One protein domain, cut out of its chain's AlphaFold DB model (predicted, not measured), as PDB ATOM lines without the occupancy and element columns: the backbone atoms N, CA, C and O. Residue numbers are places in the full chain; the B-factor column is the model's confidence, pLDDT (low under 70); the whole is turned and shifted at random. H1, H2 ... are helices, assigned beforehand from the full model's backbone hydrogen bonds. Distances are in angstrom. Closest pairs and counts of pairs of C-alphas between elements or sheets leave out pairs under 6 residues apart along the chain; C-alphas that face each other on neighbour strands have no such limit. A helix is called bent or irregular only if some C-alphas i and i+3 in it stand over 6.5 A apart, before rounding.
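AT A GLANCE: This is residues 425 to 535 of the 536 residues of the protein "Geranylgeranyl transferase type-2 subunit alpha" of Absidia repens (UniProt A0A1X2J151). Four helices, H1 to H4, run up and down side by side in a flat, zigzag row, in chain order. H4 reaches beyond H3, and the short H5 folds back along H4's far part; residues 519 to 524, at that turn, stick out. The printed part has 111 residues with five named helices, H1 H2 H3 H4 H5, and no named strand: all helix, mostly aligned packing. It is only just compact, close to loose, with a radius of gyration of the C-alphas of 15.8 A, and spans 51 by 36 by 17 A.

HOW THE PARTS SIT: Start at the longest helix, H4, residues 495 to 519. Its residues 497 to 508 alone touch H3, residues 473 to 493; the closest C-alphas, Ile 491 and Lys 498, are 4.7 A apart, at a shallow tilt of 20 degrees. H3 touches H2, residues 448 to 467, at a shallow tilt of 20 degrees; the C-alphas of Val 455 and Cys 483 are closest, 5.1 A. H2 touches H1, residues 426 to 443, at a shallow tilt of 24 degrees; the C-alphas of Gln 441 and Thr 450 are closest, 6.2 A. Back on H4, residues 510 to 518 alone touch H5, residues 523 to 533, at a shallow tilt of 22 degrees; the C-alphas of Leu 517 and Asp 525 are closest, 5.9 A. Each of these four pairs is a helical hairpin and runs opposite ways. H1 and H3 are apart, as are H2 and H4. Every O i to N i+4 pair is within hydrogen-bond range in H2 and H3; H1 has 13 of 14, H4 18 of 21, H5 5 of 7.

IN THESE COORDINATES: Find C-alpha 495 at (267.597, 199.401, 288.312); H4 runs 36.8 A to C-alpha 519 and is irregular, C-alphas 496 and 499 being 8.2 A apart. H3 measures 30.3 A, H2 28.8 A and H1 25.8 A, H1 from C-alpha 426 at (256.350, 182.092, 262.819). H5, 15.6 A, ends at C-alpha 533, (239.431, 196.846, 284.549).

THE WHOLE: The two C-alphas farthest apart, Met 443 and Asn 523, are 50.7 A apart. The printed part has no cut, and its four links between helices are tight. The mean pLDDT of the printed part is 89.0; look for values under 70 at residues 518 to 525.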
ATOM      1  N   ASP A 425     257.001 179.267 259.194       91.31
ATOM      2  CA  ASP A 425     256.101 179.195 260.350       91.31
ATOM      3  C   ASP A 425     256.661 180.019 261.518       91.31
ATOM      4  O   ASP A 425     257.666 179.697 262.150       91.31
ATOM      5  N   SER A 426     255.963 181.110 261.812       89.44
ATOM      6  CA  SER A 426     256.350 182.092 262.819       89.44
ATOM      7  C   SER A 426     256.325 181.573 264.265       89.44
ATOM      8  O   SER A 426     256.875 182.238 265.147       89.44
ATOM      9  N   ILE A 427     255.688 180.426 264.536       92.94
ATOM     10  CA  ILE A 427     255.745 179.734 265.832       92.94
ATOM     11  C   ILE A 427     257.036 178.929 265.927       92.94
ATOM     12  O   ILE A 427     257.721 179.024 266.944       92.94
ATOM     13  N   ASP A 428     257.381 178.180 264.881       94.56
ATOM     14  CA  ASP A 428     258.591 177.354 264.866       94.56
ATOM     15  C   ASP A 428     259.842 178.236 264.945       94.56
ATOM     16  O   ASP A 428     260.688 178.018 265.810       94.56
ATOM     17  N   LEU A 429     259.877 179.334 264.181       94.12
ATOM     18  CA  LEU A 429     260.951 180.329 264.274       94.12
ATOM     19  C   LEU A 429     261.096 180.927 265.681       94.12
ATOM     20  O   LEU A 429     262.210 181.162 266.138       94.12
ATOM     21  N   LEU A 430     259.987 181.196 266.386       94.88
ATOM     22  CA  LEU A 430     260.058 181.694 267.764       94.88
ATOM     23  C   LEU A 430     260.577 180.631 268.724       94.88
ATOM     24  O   LEU A 430     261.320 180.972 269.636       94.88
ATOM     25  N   LYS A 431     260.192 179.364 268.547       96.75
ATOM     26  CA  LYS A 431     260.688 178.265 269.382       96.75
ATOM     27  C   LYS A 431     262.193 178.071 269.196       96.75
ATOM     28  O   LYS A 431     262.899 177.964 270.195       96.75
ATOM     29  N   GLU A 432     262.672 178.096 267.953       96.88
ATOM     30  CA  GLU A 432     264.105 178.066 267.626       96.88
ATOM     31  C   GLU A 432     264.839 179.264 268.244       96.88
ATOM     32  O   GLU A 432     265.823 179.089 268.959       96.88
ATOM     33  N   ALA A 433     264.303 180.476 268.066       96.94
ATOM     34  CA  ALA A 433     264.843 181.695 268.660       96.94
ATOM     35  C   ALA A 433     264.917 181.623 270.194       96.94
ATOM     36  O   ALA A 433     265.930 181.968 270.789       96.94
ATOM     37  N   ILE A 434     263.853 181.163 270.855       98.19
ATOM     38  CA  ILE A 434     263.795 181.017 272.315       98.19
ATOM     39  C   ILE A 434     264.828 179.998 272.804       98.19
ATOM     40  O   ILE A 434     265.477 180.248 273.819       98.19
ATOM     41  N   ALA A 435     265.003 178.874 272.104       98.00
ATOM     42  CA  ALA A 435     266.025 177.887 272.446       98.00
ATOM     43  C   ALA A 435     267.433 178.501 272.379       98.00
ATOM     44  O   ALA A 435     268.181 178.434 273.352       98.00
ATOM     45  N   LEU A 436     267.731 179.206 271.290       97.00
ATOM     46  CA  LEU A 436     268.992 179.915 271.085       97.00
ATOM     47  C   LEU A 436     269.249 180.993 272.153       97.00
ATOM     48  O   LEU A 436     270.361 181.132 272.658       97.00
ATOM     49  N   LEU A 437     268.218 181.739 272.553       97.44
ATOM     50  CA  LEU A 437     268.338 182.749 273.609       97.44
ATOM     51  C   LEU A 437     268.568 182.145 274.993       97.44
ATOM     52  O   LEU A 437     269.222 182.781 275.813       97.44
ATOM     53  N   ARG A 438     268.044 180.946 275.260       97.62
ATOM     54  CA  ARG A 438     268.326 180.216 276.502       97.62
ATOM     55  C   ARG A 438     269.780 179.745 276.541       97.62
ATOM     56  O   ARG A 438     270.429 179.925 277.561       97.62
ATOM     57  N   GLU A 439     270.325 179.267 275.423       96.69
ATOM     58  CA  GLU A 439     271.762 178.953 275.322       96.69
ATOM     59  C   GLU A 439     272.632 180.196 275.565       96.69
ATOM     60  O   GLU A 439     273.597 180.157 276.328       96.69
ATOM     61  N   LEU A 440     272.263 181.335 274.970       95.81
ATOM     62  CA  LEU A 440     272.958 182.597 275.218       95.81
ATOM     63  C   LEU A 440     272.794 183.072 276.668       95.81
ATOM     64  O   LEU A 440     273.726 183.637 277.225       95.81
ATOM     65  N   GLN A 441     271.642 182.843 277.296       95.94
ATOM     66  CA  GLN A 441     271.422 183.150 278.709       95.94
ATOM     67  C   GLN A 441     272.310 182.293 279.619       95.94
ATOM     68  O   GLN A 441     272.770 182.790 280.644       95.94
ATOM     69  N   ASP A 442     272.573 181.035 279.266       95.88
ATOM     70  CA  ASP A 442     273.477 180.177 280.037       95.88
ATOM     71  C   ASP A 442     274.929 180.679 279.975       95.88
ATOM     72  O   ASP A 442     275.651 180.616 280.972       95.88
ATOM     73  N   MET A 443     275.350 181.219 278.825       94.75
ATOM     74  CA  MET A 443     276.683 181.810 278.650       94.75
ATOM     75  C   MET A 443     276.802 183.215 279.252       94.75
ATOM     76  O   MET A 443     277.803 183.528 279.892       94.75
ATOM     77  N   GLU A 444     275.775 184.044 279.069       94.19
ATOM     78  CA  GLU A 444     275.717 185.455 279.464       94.19
ATOM     79  C   GLU A 444     274.525 185.697 280.407       94.19
ATOM     80  O   GLU A 444     273.536 186.349 280.045       94.19
ATOM     81  N   PRO A 445     274.590 185.176 281.648       93.88
ATOM     82  CA  PRO A 445     273.450 185.125 282.557       93.88
ATOM     83  C   PRO A 445     272.883 186.505 282.883       93.88
ATOM     84  O   PRO A 445     271.667 186.644 283.028       93.88
ATOM     85  N   ASP A 446     273.730 187.526 282.979       93.94
ATOM     86  CA  ASP A 446     273.321 188.879 283.363       93.94
ATOM     87  C   ASP A 446     273.077 189.807 282.160       93.94
ATOM     88  O   ASP A 446     272.829 191.005 282.344       93.94
ATOM     89  N   SER A 447     273.074 189.266 280.932       95.25
ATOM     90  CA  SER A 447     272.725 190.033 279.736       95.25
ATOM     91  C   SER A 447     271.269 190.496 279.794       95.25
ATOM     92  O   SER A 447     270.307 189.740 279.620       95.25
ATOM     93  N   LYS A 448     271.102 191.806 279.998       95.44
ATOM     94  CA  LYS A 448     269.792 192.466 280.064       95.44
ATOM     95  C   LYS A 448     269.013 192.297 278.764       95.44
ATOM     96  O   LYS A 448     267.792 192.159 278.802       95.44
ATOM     97  N   TRP A 449     269.701 192.333 277.623       95.69
ATOM     98  CA  TRP A 449     269.071 192.201 276.312       95.69
ATOM     99  C   TRP A 449     268.619 190.777 276.024       95.69
ATOM    100  O   TRP A 449     267.505 190.614 275.526       95.69
ATOM    101  N   THR A 450     269.407 189.771 276.409       97.31
ATOM    102  CA  THR A 450     269.018 188.361 276.282       97.31
ATOM    103  C   THR A 450     267.760 188.084 277.102       97.31
ATOM    104  O   THR A 450     266.748 187.657 276.550       97.31
ATOM    105  N   LEU A 451     267.764 188.440 278.394       97.38
ATOM    106  CA  LEU A 451     266.612 188.260 279.285       97.38
ATOM    107  C   LEU A 451     265.366 189.011 278.786       97.38
ATOM    108  O   LEU A 451     264.268 188.460 278.736       97.38
ATOM    109  N   HIS A 452     265.522 190.273 278.383       96.69
ATOM    110  CA  HIS A 452     264.404 191.087 277.906       96.69
ATOM    111  C   HIS A 452     263.841 190.585 276.569       96.69
ATOM    112  O   HIS A 452     262.625 190.593 276.377       96.69
ATOM    113  N   THR A 453     264.701 190.116 275.661       97.38
ATOM    114  CA  THR A 453     264.276 189.520 274.387       97.38
ATOM    115  C   THR A 453     263.589 188.178 274.605       97.38
ATOM    116  O   THR A 453     262.584 187.913 273.953       97.38
ATOM    117  N   LEU A 454     264.052 187.375 275.565       97.75
ATOM    118  CA  LEU A 454     263.410 186.116 275.931       97.75
ATOM    119  C   LEU A 454     261.974 186.349 276.426       97.75
ATOM    120  O   LEU A 454     261.048 185.738 275.899       97.75
ATOM    121  N   VAL A 455     261.755 187.309 277.337       97.69
ATOM    122  CA  VAL A 455     260.397 187.713 277.765       97.69
ATOM    123  C   VAL A 455     259.555 188.157 276.569       97.69
ATOM    124  O   VAL A 455     258.412 187.722 276.419       97.69
ATOM    125  N   HIS A 456     260.116 188.998 275.697       95.50
ATOM    126  CA  HIS A 456     259.407 189.470 274.513       95.50
ATOM    127  C   HIS A 456     258.964 188.304 273.617       95.50
ATOM    128  O   HIS A 456     257.789 188.223 273.259       95.50
ATOM    129  N   PHE A 457     259.866 187.378 273.287       97.06
ATOM    130  CA  PHE A 457     259.580 186.251 272.400       97.06
ATOM    131  C   PHE A 457     258.648 185.215 273.025       97.06
ATOM    132  O   PHE A 457     257.767 184.725 272.323       97.06
ATOM    133  N   LEU A 458     258.753 184.938 274.327       97.62
ATOM    134  CA  LEU A 458     257.802 184.077 275.042       97.62
ATOM    135  C   LEU A 458     256.377 184.650 274.983       97.62
ATOM    136  O   LEU A 458     255.425 183.926 274.683       97.62
ATOM    137  N   GLN A 459     256.220 185.964 275.176       94.06
ATOM    138  CA  GLN A 459     254.924 186.635 275.030       94.06
ATOM    139  C   GLN A 459     254.411 186.602 273.582       94.06
ATOM    140  O   GLN A 459     253.226 186.349 273.356       94.06
ATOM    141  N   GLN A 460     255.283 186.815 272.589       92.56
ATOM    142  CA  GLN A 460     254.907 186.684 271.175       92.56
ATOM    143  C   GLN A 460     254.494 185.248 270.825       92.56
ATOM    144  O   GLN A 460     253.520 185.055 270.098       92.56
ATOM    145  N   LEU A 461     255.182 184.243 271.373       95.19
ATOM    146  CA  LEU A 461     254.863 182.831 271.177       95.19
ATOM    147  C   LEU A 461     253.477 182.516 271.743       95.19
ATOM    148  O   LEU A 461     252.640 181.968 271.024       95.19
ATOM    149  N   LYS A 462     253.201 182.949 272.981       94.06
ATOM    150  CA  LYS A 462     251.885 182.815 273.618       94.06
ATOM    151  C   LYS A 462     250.775 183.410 272.749       94.06
ATOM    152  O   LYS A 462     249.777 182.743 272.484       94.06
ATOM    153  N   LEU A 463     250.960 184.641 272.262       89.56
ATOM    154  CA  LEU A 463     249.983 185.307 271.394       89.56
ATOM    155  C   LEU A 463     249.748 184.523 270.095       89.56
ATOM    156  O   LEU A 463     248.601 184.292 269.720       89.56
ATOM    157  N   ARG A 464     250.806 184.068 269.413       90.44
ATOM    158  CA  ARG A 464     250.678 183.311 268.153       90.44
ATOM    159  C   ARG A 464     250.004 181.958 268.342       90.44
ATOM    160  O   ARG A 464     249.176 181.575 267.515       90.44
ATOM    161  N   LEU A 465     250.330 181.249 269.422       92.94
ATOM    162  CA  LEU A 465     249.669 179.996 269.781       92.94
ATOM    163  C   LEU A 465     248.178 180.227 270.055       92.94
ATOM    164  O   LEU A 465     247.352 179.469 269.549       92.94
ATOM    165  N   ALA A 466     247.826 181.294 270.781       88.00
ATOM    166  CA  ALA A 466     246.433 181.650 271.050       88.00
ATOM    167  C   ALA A 466     245.663 181.956 269.753       88.00
ATOM    168  O   ALA A 466     244.589 181.398 269.535       88.00
ATOM    169  N   HIS A 467     246.241 182.758 268.851       85.50
ATOM    170  CA  HIS A 467     245.644 183.075 267.544       85.50
ATOM    171  C   HIS A 467     245.405 181.838 266.676       85.50
ATOM    172  O   HIS A 467     244.351 181.720 266.055       85.50
ATOM    173  N   LYS A 468     246.351 180.887 266.650       86.62
ATOM    174  CA  LYS A 468     246.186 179.618 265.917       86.62
ATOM    175  C   LYS A 468     245.332 178.583 266.674       86.62
ATOM    176  O   LYS A 468     245.222 177.460 266.193       86.62
ATOM    177  N   GLN A 469     244.752 178.930 267.831       88.50
ATOM    178  CA  GLN A 469     244.000 178.019 268.714       88.50
ATOM    179  C   GLN A 469     244.805 176.768 269.118       88.50
ATOM    180  O   GLN A 469     244.265 175.674 269.257       88.50
ATOM    181  N   ARG A 470     246.123 176.933 269.276       90.50
ATOM    182  CA  ARG A 470     247.083 175.883 269.659       90.50
ATOM    183  C   ARG A 470     247.589 176.028 271.094       90.50
ATOM    184  O   ARG A 470     248.364 175.189 271.523       90.50
ATOM    185  N   LEU A 471     247.191 177.090 271.800       91.31
ATOM    186  CA  LEU A 471     247.621 177.351 273.172       91.31
ATOM    187  C   LEU A 471     246.751 176.581 274.166       91.31
ATOM    188  O   LEU A 471     245.555 176.861 274.285       91.31
ATOM    189  N   ASP A 472     247.359 175.670 274.918       91.19
ATOM    190  CA  ASP A 472     246.710 175.046 276.068       91.19
ATOM    191  C   ASP A 472     246.953 175.832 277.376       91.19
ATOM    192  O   ASP A 472     247.728 176.794 277.444       91.19
ATOM    193  N   LYS A 473     246.217 175.468 278.434       86.69
ATOM    194  CA  LYS A 473     246.238 176.190 279.717       86.69
ATOM    195  C   LYS A 473     247.566 176.025 280.467       86.69
ATOM    196  O   LYS A 473     247.990 176.964 281.151       86.69
ATOM    197  N   ASP A 474     248.193 174.863 280.350       91.00
ATOM    198  CA  ASP A 474     249.424 174.532 281.064       91.00
ATOM    199  C   ASP A 474     250.619 175.198 280.374       91.00
ATOM    200  O   ASP A 474     251.448 175.818 281.044       91.00
ATOM    201  N   GLU A 475     250.649 175.195 279.038       92.88
ATOM    202  CA  GLU A 475     251.611 175.936 278.220       92.88
ATOM    203  C   GLU A 475     251.486 177.446 278.474       92.88
ATOM    204  O   GLU A 475     252.482 178.104 278.771       92.88
ATOM    205  N   SER A 476     250.262 177.991 278.481       92.12
ATOM    206  CA  SER A 476     250.002 179.400 278.819       92.12
ATOM    207  C   SER A 476     250.554 179.785 280.199       92.12
ATOM    208  O   SER A 476     251.258 180.789 280.334       92.12
ATOM    209  N   SER A 477     250.290 178.964 281.224       92.75
ATOM    210  CA  SER A 477     250.795 179.212 282.582       92.75
ATOM    211  C   SER A 477     252.316 179.099 282.662       92.75
ATOM    212  O   SER A 477     252.946 179.906 283.347       92.75
ATOM    213  N   THR A 478     252.900 178.127 281.957       95.81
ATOM    214  CA  THR A 478     254.348 177.892 281.910       95.81
ATOM    215  C   THR A 478     255.077 179.086 281.302       95.81
ATOM    216  O   THR A 478     255.994 179.615 281.929       95.81
ATOM    217  N   LEU A 479     254.618 179.568 280.140       96.38
ATOM    218  CA  LEU A 479     255.195 180.732 279.461       96.38
ATOM    219  C   LEU A 479     255.141 181.985 280.342       96.38
ATOM    220  O   LEU A 479     256.136 182.699 280.475       96.38
ATOM    221  N   ASP A 480     254.002 182.241 280.984       95.69
ATOM    222  CA  ASP A 480     253.869 183.395 281.870       95.69
ATOM    223  C   ASP A 480     254.753 183.270 283.126       95.69
ATOM    224  O   ASP A 480     255.313 184.264 283.580       95.69
ATOM    225  N   ASN A 481     254.895 182.067 283.702       97.06
ATOM    226  CA  ASN A 481     255.739 181.842 284.883       97.06
ATOM    227  C   ASN A 481     257.216 182.096 284.565       97.06
ATOM    228  O   ASN A 481     257.922 182.722 285.361       97.06
ATOM    229  N   GLU A 482     257.670 181.646 283.397       97.62
ATOM    230  CA  GLU A 482     259.017 181.923 282.902       97.62
ATOM    231  C   GLU A 482     259.220 183.431 282.701       97.62
ATOM    232  O   GLU A 482     260.184 183.995 283.225       97.62
ATOM    233  N   CYS A 483     258.271 184.113 282.048       98.00
ATOM    234  CA  CYS A 483     258.318 185.566 281.873       98.00
ATOM    235  C   CYS A 483     258.416 186.306 283.213       98.00
ATOM    236  O   CYS A 483     259.281 187.165 283.378       98.00
ATOM    237  N   THR A 484     257.562 185.965 284.183       97.56
ATOM    238  CA  THR A 484     257.564 186.587 285.513       97.56
ATOM    239  C   THR A 484     258.893 186.371 286.236       97.56
ATOM    240  O   THR A 484     259.440 187.324 286.788       97.56
ATOM    241  N   THR A 485     259.455 185.162 286.167       97.75
ATOM    242  CA  THR A 485     260.760 184.840 286.772       97.75
ATOM    243  C   THR A 485     261.880 185.691 286.165       97.75
ATOM    244  O   THR A 485     262.703 186.266 286.881       97.75
ATOM    245  N   ILE A 486     261.900 185.828 284.836       98.06
ATOM    246  CA  ILE A 486     262.900 186.649 284.145       98.06
ATOM    247  C   ILE A 486     262.719 188.139 284.479       98.06
ATOM    248  O   ILE A 486     263.706 188.844 284.700       98.06
ATOM    249  N   LEU A 487     261.481 188.631 284.551       97.94
ATOM    250  CA  LEU A 487     261.186 190.024 284.899       97.94
ATOM    251  C   LEU A 487     261.622 190.367 286.328       97.94
ATOM    252  O   LEU A 487     262.204 191.428 286.543       97.94
ATOM    253  N   GLU A 488     261.416 189.470 287.293       96.88
ATOM    254  CA  GLU A 488     261.925 189.634 288.662       96.88
ATOM    255  C   GLU A 488     263.449 189.751 288.693       96.88
ATOM    256  O   GLU A 488     264.004 190.596 289.403       96.88
ATOM    257  N   ARG A 489     264.133 188.967 287.858       96.81
ATOM    258  CA  ARG A 489     265.581 189.076 287.694       96.81
ATOM    259  C   ARG A 489     265.988 190.414 287.070       96.81
ATOM    260  O   ARG A 489     266.891 191.072 287.583       96.81
ATOM    261  N   LEU A 490     265.313 190.858 286.010       97.44
ATOM    262  CA  LEU A 490     265.569 192.152 285.359       97.44
ATOM    263  C   LEU A 490     265.340 193.345 286.302       97.44
ATOM    264  O   LEU A 490     266.114 194.299 286.271       97.44
ATOM    265  N   ILE A 491     264.334 193.271 287.181       97.00
ATOM    266  CA  ILE A 491     264.071 194.268 288.234       97.00
ATOM    267  C   ILE A 491     265.288 194.449 289.151       97.00
ATOM    268  O   ILE A 491     265.589 195.577 289.551       97.00
ATOM    269  N   ALA A 492     265.988 193.358 289.475       95.62
ATOM    270  CA  ALA A 492     267.195 193.392 290.294       95.62
ATOM    271  C   ALA A 492     268.440 193.832 289.499       95.62
ATOM    272  O   ALA A 492     269.251 194.599 290.016       95.62
ATOM    273  N   LEU A 493     268.586 193.371 288.251       95.75
ATOM    274  CA  LEU A 493     269.776 193.604 287.419       95.75
ATOM    275  C   LEU A 493     269.829 194.991 286.754       95.75
ATOM    276  O   LEU A 493     270.915 195.525 286.517       95.75
ATOM    277  N   ASP A 494     268.685 195.586 286.406       95.06
ATOM    278  CA  ASP A 494     268.622 196.845 285.655       95.06
ATOM    279  C   ASP A 494     267.748 197.899 286.342       95.06
ATOM    280  O   ASP A 494     266.667 198.278 285.884       95.06
ATOM    281  N   SER A 495     268.274 198.425 287.452       92.94
ATOM    282  CA  SER A 495     267.597 199.401 288.312       92.94
ATOM    283  C   SER A 495     267.110 200.654 287.578       92.94
ATOM    284  O   SER A 495     266.108 201.242 287.975       92.94
ATOM    285  N   TYR A 496     267.784 201.067 286.498       93.06
ATOM    286  CA  TYR A 496     267.386 202.235 285.703       93.06
ATOM    287  C   TYR A 496     266.086 202.025 284.918       93.06
ATOM    288  O   TYR A 496     265.439 203.004 284.553       93.06
ATOM    289  N   ARG A 497     265.704 200.771 284.650       93.81
ATOM    290  CA  ARG A 497     264.474 200.405 283.928       93.81
ATOM    291  C   ARG A 497     263.512 199.590 284.792       93.81
ATOM    292  O   ARG A 497     262.527 199.080 284.270       93.81
ATOM    293  N   LYS A 498     263.760 199.515 286.103       93.38
ATOM    294  CA  LYS A 498     262.980 198.744 287.078       93.38
ATOM    295  C   LYS A 498     261.468 198.872 286.883       93.38
ATOM    296  O   LYS A 498     260.798 197.859 286.730       93.38
ATOM    297  N   GLU A 499     260.952 200.099 286.860       90.81
ATOM    298  CA  GLU A 499     259.505 200.343 286.794       90.81
ATOM    299  C   GLU A 499     258.878 199.784 285.509       90.81
ATOM    300  O   GLU A 499     257.779 199.247 285.548       90.81
ATOM    301  N   ARG A 500     259.616 199.778 284.390       90.25
ATOM    302  CA  ARG A 500     259.162 199.155 283.138       90.25
ATOM    303  C   ARG A 500     258.994 197.638 283.277       90.25
ATOM    304  O   ARG A 500     258.094 197.062 282.676       90.25
ATOM    305  N   TYR A 501     259.876 196.976 284.023       94.81
ATOM    306  CA  TYR A 501     259.778 195.532 284.249       94.81
ATOM    307  C   TYR A 501     258.686 195.182 285.258       94.81
ATOM    308  O   TYR A 501     258.017 194.164 285.089       94.81
ATOM    309  N   VAL A 502     258.487 196.031 286.274       90.94
ATOM    310  CA  VAL A 502     257.356 195.923 287.207       90.94
ATOM    311  C   VAL A 502     256.044 196.025 286.437       90.94
ATOM    312  O   VAL A 502     255.239 195.106 286.521       90.94
ATOM    313  N   GLU A 503     255.882 197.053 285.602       86.81
ATOM    314  CA  GLU A 503     254.694 197.243 284.761       86.81
ATOM    315  C   GLU A 503     254.448 196.040 283.834       86.81
ATOM    316  O   GLU A 503     253.340 195.512 283.761       86.81
ATOM    317  N   ALA A 504     255.495 195.531 283.171       89.88
ATOM    318  CA  ALA A 504     255.377 194.350 282.316       89.88
ATOM    319  C   ALA A 504     254.943 193.091 283.092       89.88
ATOM    320  O   ALA A 504     254.166 192.289 282.573       89.88
ATOM    321  N   LYS A 505     255.429 192.912 284.328       92.94
ATOM    322  CA  LYS A 505     255.045 191.795 285.203       92.94
ATOM    323  C   LYS A 505     253.599 191.941 285.670       92.94
ATOM    324  O   LYS A 505     252.824 190.994 285.566       92.94
ATOM    325  N   GLU A 506     253.227 193.131 286.131       87.25
ATOM    326  CA  GLU A 506     251.864 193.446 286.557       87.25
ATOM    327  C   GLU A 506     250.863 193.224 285.421       87.25
ATOM    328  O   GLU A 506     249.789 192.684 285.665       87.25
ATOM    329  N   GLN A 507     251.232 193.525 284.171       84.69
ATOM    330  CA  GLN A 507     250.392 193.243 283.008       84.69
ATOM    331  C   GLN A 507     250.165 191.737 282.778       84.69
ATOM    332  O   GLN A 507     249.071 191.334 282.376       84.69
ATOM    333  N   ILE A 508     251.164 190.883 283.032       89.69
ATOM    334  CA  ILE A 508     251.008 189.419 282.942       89.69
ATOM    335  C   ILE A 508     250.043 188.931 284.024       89.69
ATOM    336  O   ILE A 508     249.087 188.209 283.727       89.69
ATOM    337  N   ASP A 509     250.258 189.357 285.268       86.50
ATOM    338  CA  ASP A 509     249.401 188.985 286.396       86.50
ATOM    339  C   ASP A 509     247.970 189.507 286.208       86.50
ATOM    340  O   ASP A 509     246.998 188.798 286.481       86.50
ATOM    341  N   TYR A 510     247.838 190.712 285.654       83.44
ATOM    342  CA  TYR A 510     246.571 191.302 285.253       83.44
ATOM    343  C   TYR A 510     245.833 190.419 284.243       83.44
ATOM    344  O   TYR A 510     244.670 190.074 284.464       83.44
ATOM    345  N   ASN A 511     246.500 190.013 283.161       82.94
ATOM    346  CA  ASN A 511     245.886 189.199 282.112       82.94
ATOM    347  C   ASN A 511     245.454 187.820 282.640       82.94
ATOM    348  O   ASN A 511     244.370 187.348 282.310       82.94
ATOM    349  N   ARG A 512     246.236 187.199 283.533       84.69
ATOM    350  CA  ARG A 512     245.869 185.925 284.186       84.69
ATOM    351  C   ARG A 512     244.610 186.037 285.039       84.69
ATOM    352  O   ARG A 512     243.751 185.152 285.015       84.69
ATOM    353  N   GLN A 513     244.512 187.114 285.818       81.94
ATOM    354  CA  GLN A 513     243.332 187.388 286.635       81.94
ATOM    355  C   GLN A 513     242.115 187.638 285.746       81.94
ATOM    356  O   GLN A 513     241.051 187.087 286.017       81.94
ATOM    357  N   LEU A 514     242.291 188.389 284.655       79.50
ATOM    358  CA  LEU A 514     241.241 188.649 283.676       79.50
ATOM    359  C   LEU A 514     240.715 187.348 283.054       79.50
ATOM    360  O   LEU A 514     239.510 187.112 283.081       79.50
ATOM    361  N   ASP A 515     241.604 186.470 282.582       77.12
ATOM    362  CA  ASP A 515     241.239 185.173 281.996       77.12
ATOM    363  C   ASP A 515     240.506 184.259 282.987       77.12
ATOM    364  O   ASP A 515     239.655 183.458 282.594       77.12
ATOM    365  N   THR A 516     240.849 184.352 284.273       79.75
ATOM    366  CA  THR A 516     240.204 183.577 285.339       79.75
ATOM    367  C   THR A 516     238.808 184.116 285.637       79.75
ATOM    368  O   THR A 516     237.857 183.343 285.689       79.75
ATOM    369  N   LEU A 517     238.679 185.438 285.787       75.81
ATOM    370  CA  LEU A 517     237.409 186.107 286.076       75.81
ATOM    371  C   LEU A 517     236.427 186.000 284.907       75.81
ATOM    372  O   LEU A 517     235.242 185.792 285.128       75.81
ATOM    373  N   TYR A 518     236.906 186.102 283.666       69.62
ATOM    374  CA  TYR A 518     236.053 186.024 282.479       69.62
ATOM    375  C   TYR A 518     235.413 184.638 282.294       69.62
ATOM    376  O   TYR A 518     234.311 184.529 281.765       69.62
ATOM    377  N   LYS A 519     236.085 183.565 282.734       67.19
ATOM    378  CA  LYS A 519     235.590 182.183 282.598       67.19
ATOM    379  C   LYS A 519     234.538 181.797 283.641       67.19
ATOM    380  O   LYS A 519     233.866 180.786 283.455       67.19
ATOM    381  N   ASN A 520     234.391 182.578 284.706       62.03
ATOM    382  CA  ASN A 520     233.414 182.336 285.757       62.03
ATOM    383  C   ASN A 520     232.209 183.264 285.549       62.03
ATOM    384  O   ASN A 520     232.315 184.480 285.685       62.03
ATOM    385  N   ASP A 521     231.048 182.706 285.209       55.56
ATOM    386  CA  ASP A 521     229.866 183.485 284.799       55.56
ATOM    387  C   ASP A 521     229.003 183.990 285.982       55.56
ATOM    388  O   ASP A 521     227.815 184.269 285.832       55.56
ATOM    389  N   ASP A 522     229.591 184.119 287.177       59.25
ATOM    390  CA  ASP A 522     228.881 184.501 288.403       59.25
ATOM    391  C   ASP A 522     228.852 186.026 288.629       59.25
ATOM    392  O   ASP A 522     229.830 186.746 288.414       59.25
ATOM    393  N   ASN A 523     227.740 186.541 289.170       54.53
ATOM    394  CA  ASN A 523     227.559 187.975 289.459       54.53
ATOM    395  C   ASN A 523     228.636 188.565 290.398       54.53
ATOM    396  O   ASN A 523     228.980 189.740 290.260       54.53
ATOM    397  N   GLN A 524     229.188 187.774 291.331       60.31
ATOM    398  CA  GLN A 524     230.287 188.223 292.204       60.31
ATOM    399  C   GLN A 524     231.588 188.476 291.431       60.31
ATOM    400  O   GLN A 524     232.363 189.363 291.803       60.31
ATOM    401  N   ASP A 525     231.811 187.753 290.335       68.31
ATOM    402  CA  ASP A 525     232.980 187.946 289.486       68.31
ATOM    403  C   ASP A 525     232.803 189.149 288.549       68.31
ATOM    404  O   ASP A 525     233.787 189.815 288.245       68.31
ATOM    405  N   GLY A 526     231.568 189.560 288.228       71.75
ATOM    406  CA  GLY A 526     231.287 190.809 287.500       71.75
ATOM    407  C   GLY A 526     231.759 192.079 288.227       71.75
ATOM    408  O   GLY A 526     232.426 192.927 287.632       71.75
ATOM    409  N   SER A 527     231.485 192.203 289.532       74.00
ATOM    410  CA  SER A 527     231.990 193.327 290.344       74.00
ATOM    411  C   SER A 527     233.521 193.319 290.458       74.00
ATOM    412  O   SER A 527     234.157 194.375 290.432       74.00
ATOM    413  N   ARG A 528     234.135 192.131 290.555       75.94
ATOM    414  CA  ARG A 528     235.600 191.967 290.587       75.94
ATOM    415  C   ARG A 528     236.244 192.304 289.248       75.94
ATOM    416  O   ARG A 528     237.260 192.989 289.235       75.94
ATOM    417  N   LEU A 529     235.636 191.875 288.147       77.06
ATOM    418  CA  LEU A 529     236.061 192.155 286.780       77.06
ATOM    419  C   LEU A 529     236.058 193.660 286.502       77.06
ATOM    420  O   LEU A 529     237.034 194.190 285.980       77.06
ATOM    421  N   LEU A 530     235.011 194.366 286.934       76.62
ATOM    422  CA  LEU A 530     234.941 195.819 286.823       76.62
ATOM    423  C   LEU A 530     236.038 196.524 287.635       76.62
ATOM    424  O   LEU A 530     236.711 197.413 287.117       76.62
ATOM    425  N   LEU A 531     236.254 196.124 288.894       77.50
ATOM    426  CA  LEU A 531     237.355 196.663 289.704       77.50
ATOM    427  C   LEU A 531     238.721 196.382 289.087       77.50
ATOM    428  O   LEU A 531     239.625 197.204 289.215       77.50
ATOM    429  N   HIS A 532     238.872 195.218 288.458       77.31
ATOM    430  CA  HIS A 532     240.091 194.831 287.771       77.31
ATOM    431  C   HIS A 532     240.338 195.744 286.574       77.31
ATOM    432  O   HIS A 532     241.389 196.363 286.496       77.31
ATOM    433  N   LEU A 533     239.350 195.934 285.698       76.06
ATOM    434  CA  LEU A 533     239.431 196.846 284.549       76.06
ATOM    435  C   LEU A 533     239.798 198.284 284.930       76.06
ATOM    436  O   LEU A 533     240.566 198.918 284.221       76.06
ATOM    437  N   LEU A 534     239.314 198.772 286.074       75.69
ATOM    438  CA  LEU A 534     239.644 200.104 286.594       75.69
ATOM    439  C   LEU A 534     241.087 200.243 287.122       75.69
ATOM    440  O   LEU A 534     241.460 201.333 287.555       75.69
ATOM    441  N   ARG A 535     241.884 199.166 287.146       71.81
ATOM    442  CA  ARG A 535     243.324 199.213 287.459       71.81
ATOM    443  C   ARG A 535     244.209 199.438 286.227       71.81
ATOM    444  O   ARG A 535     245.365 199.797 286.427       71.81
TER     445      ARG A 535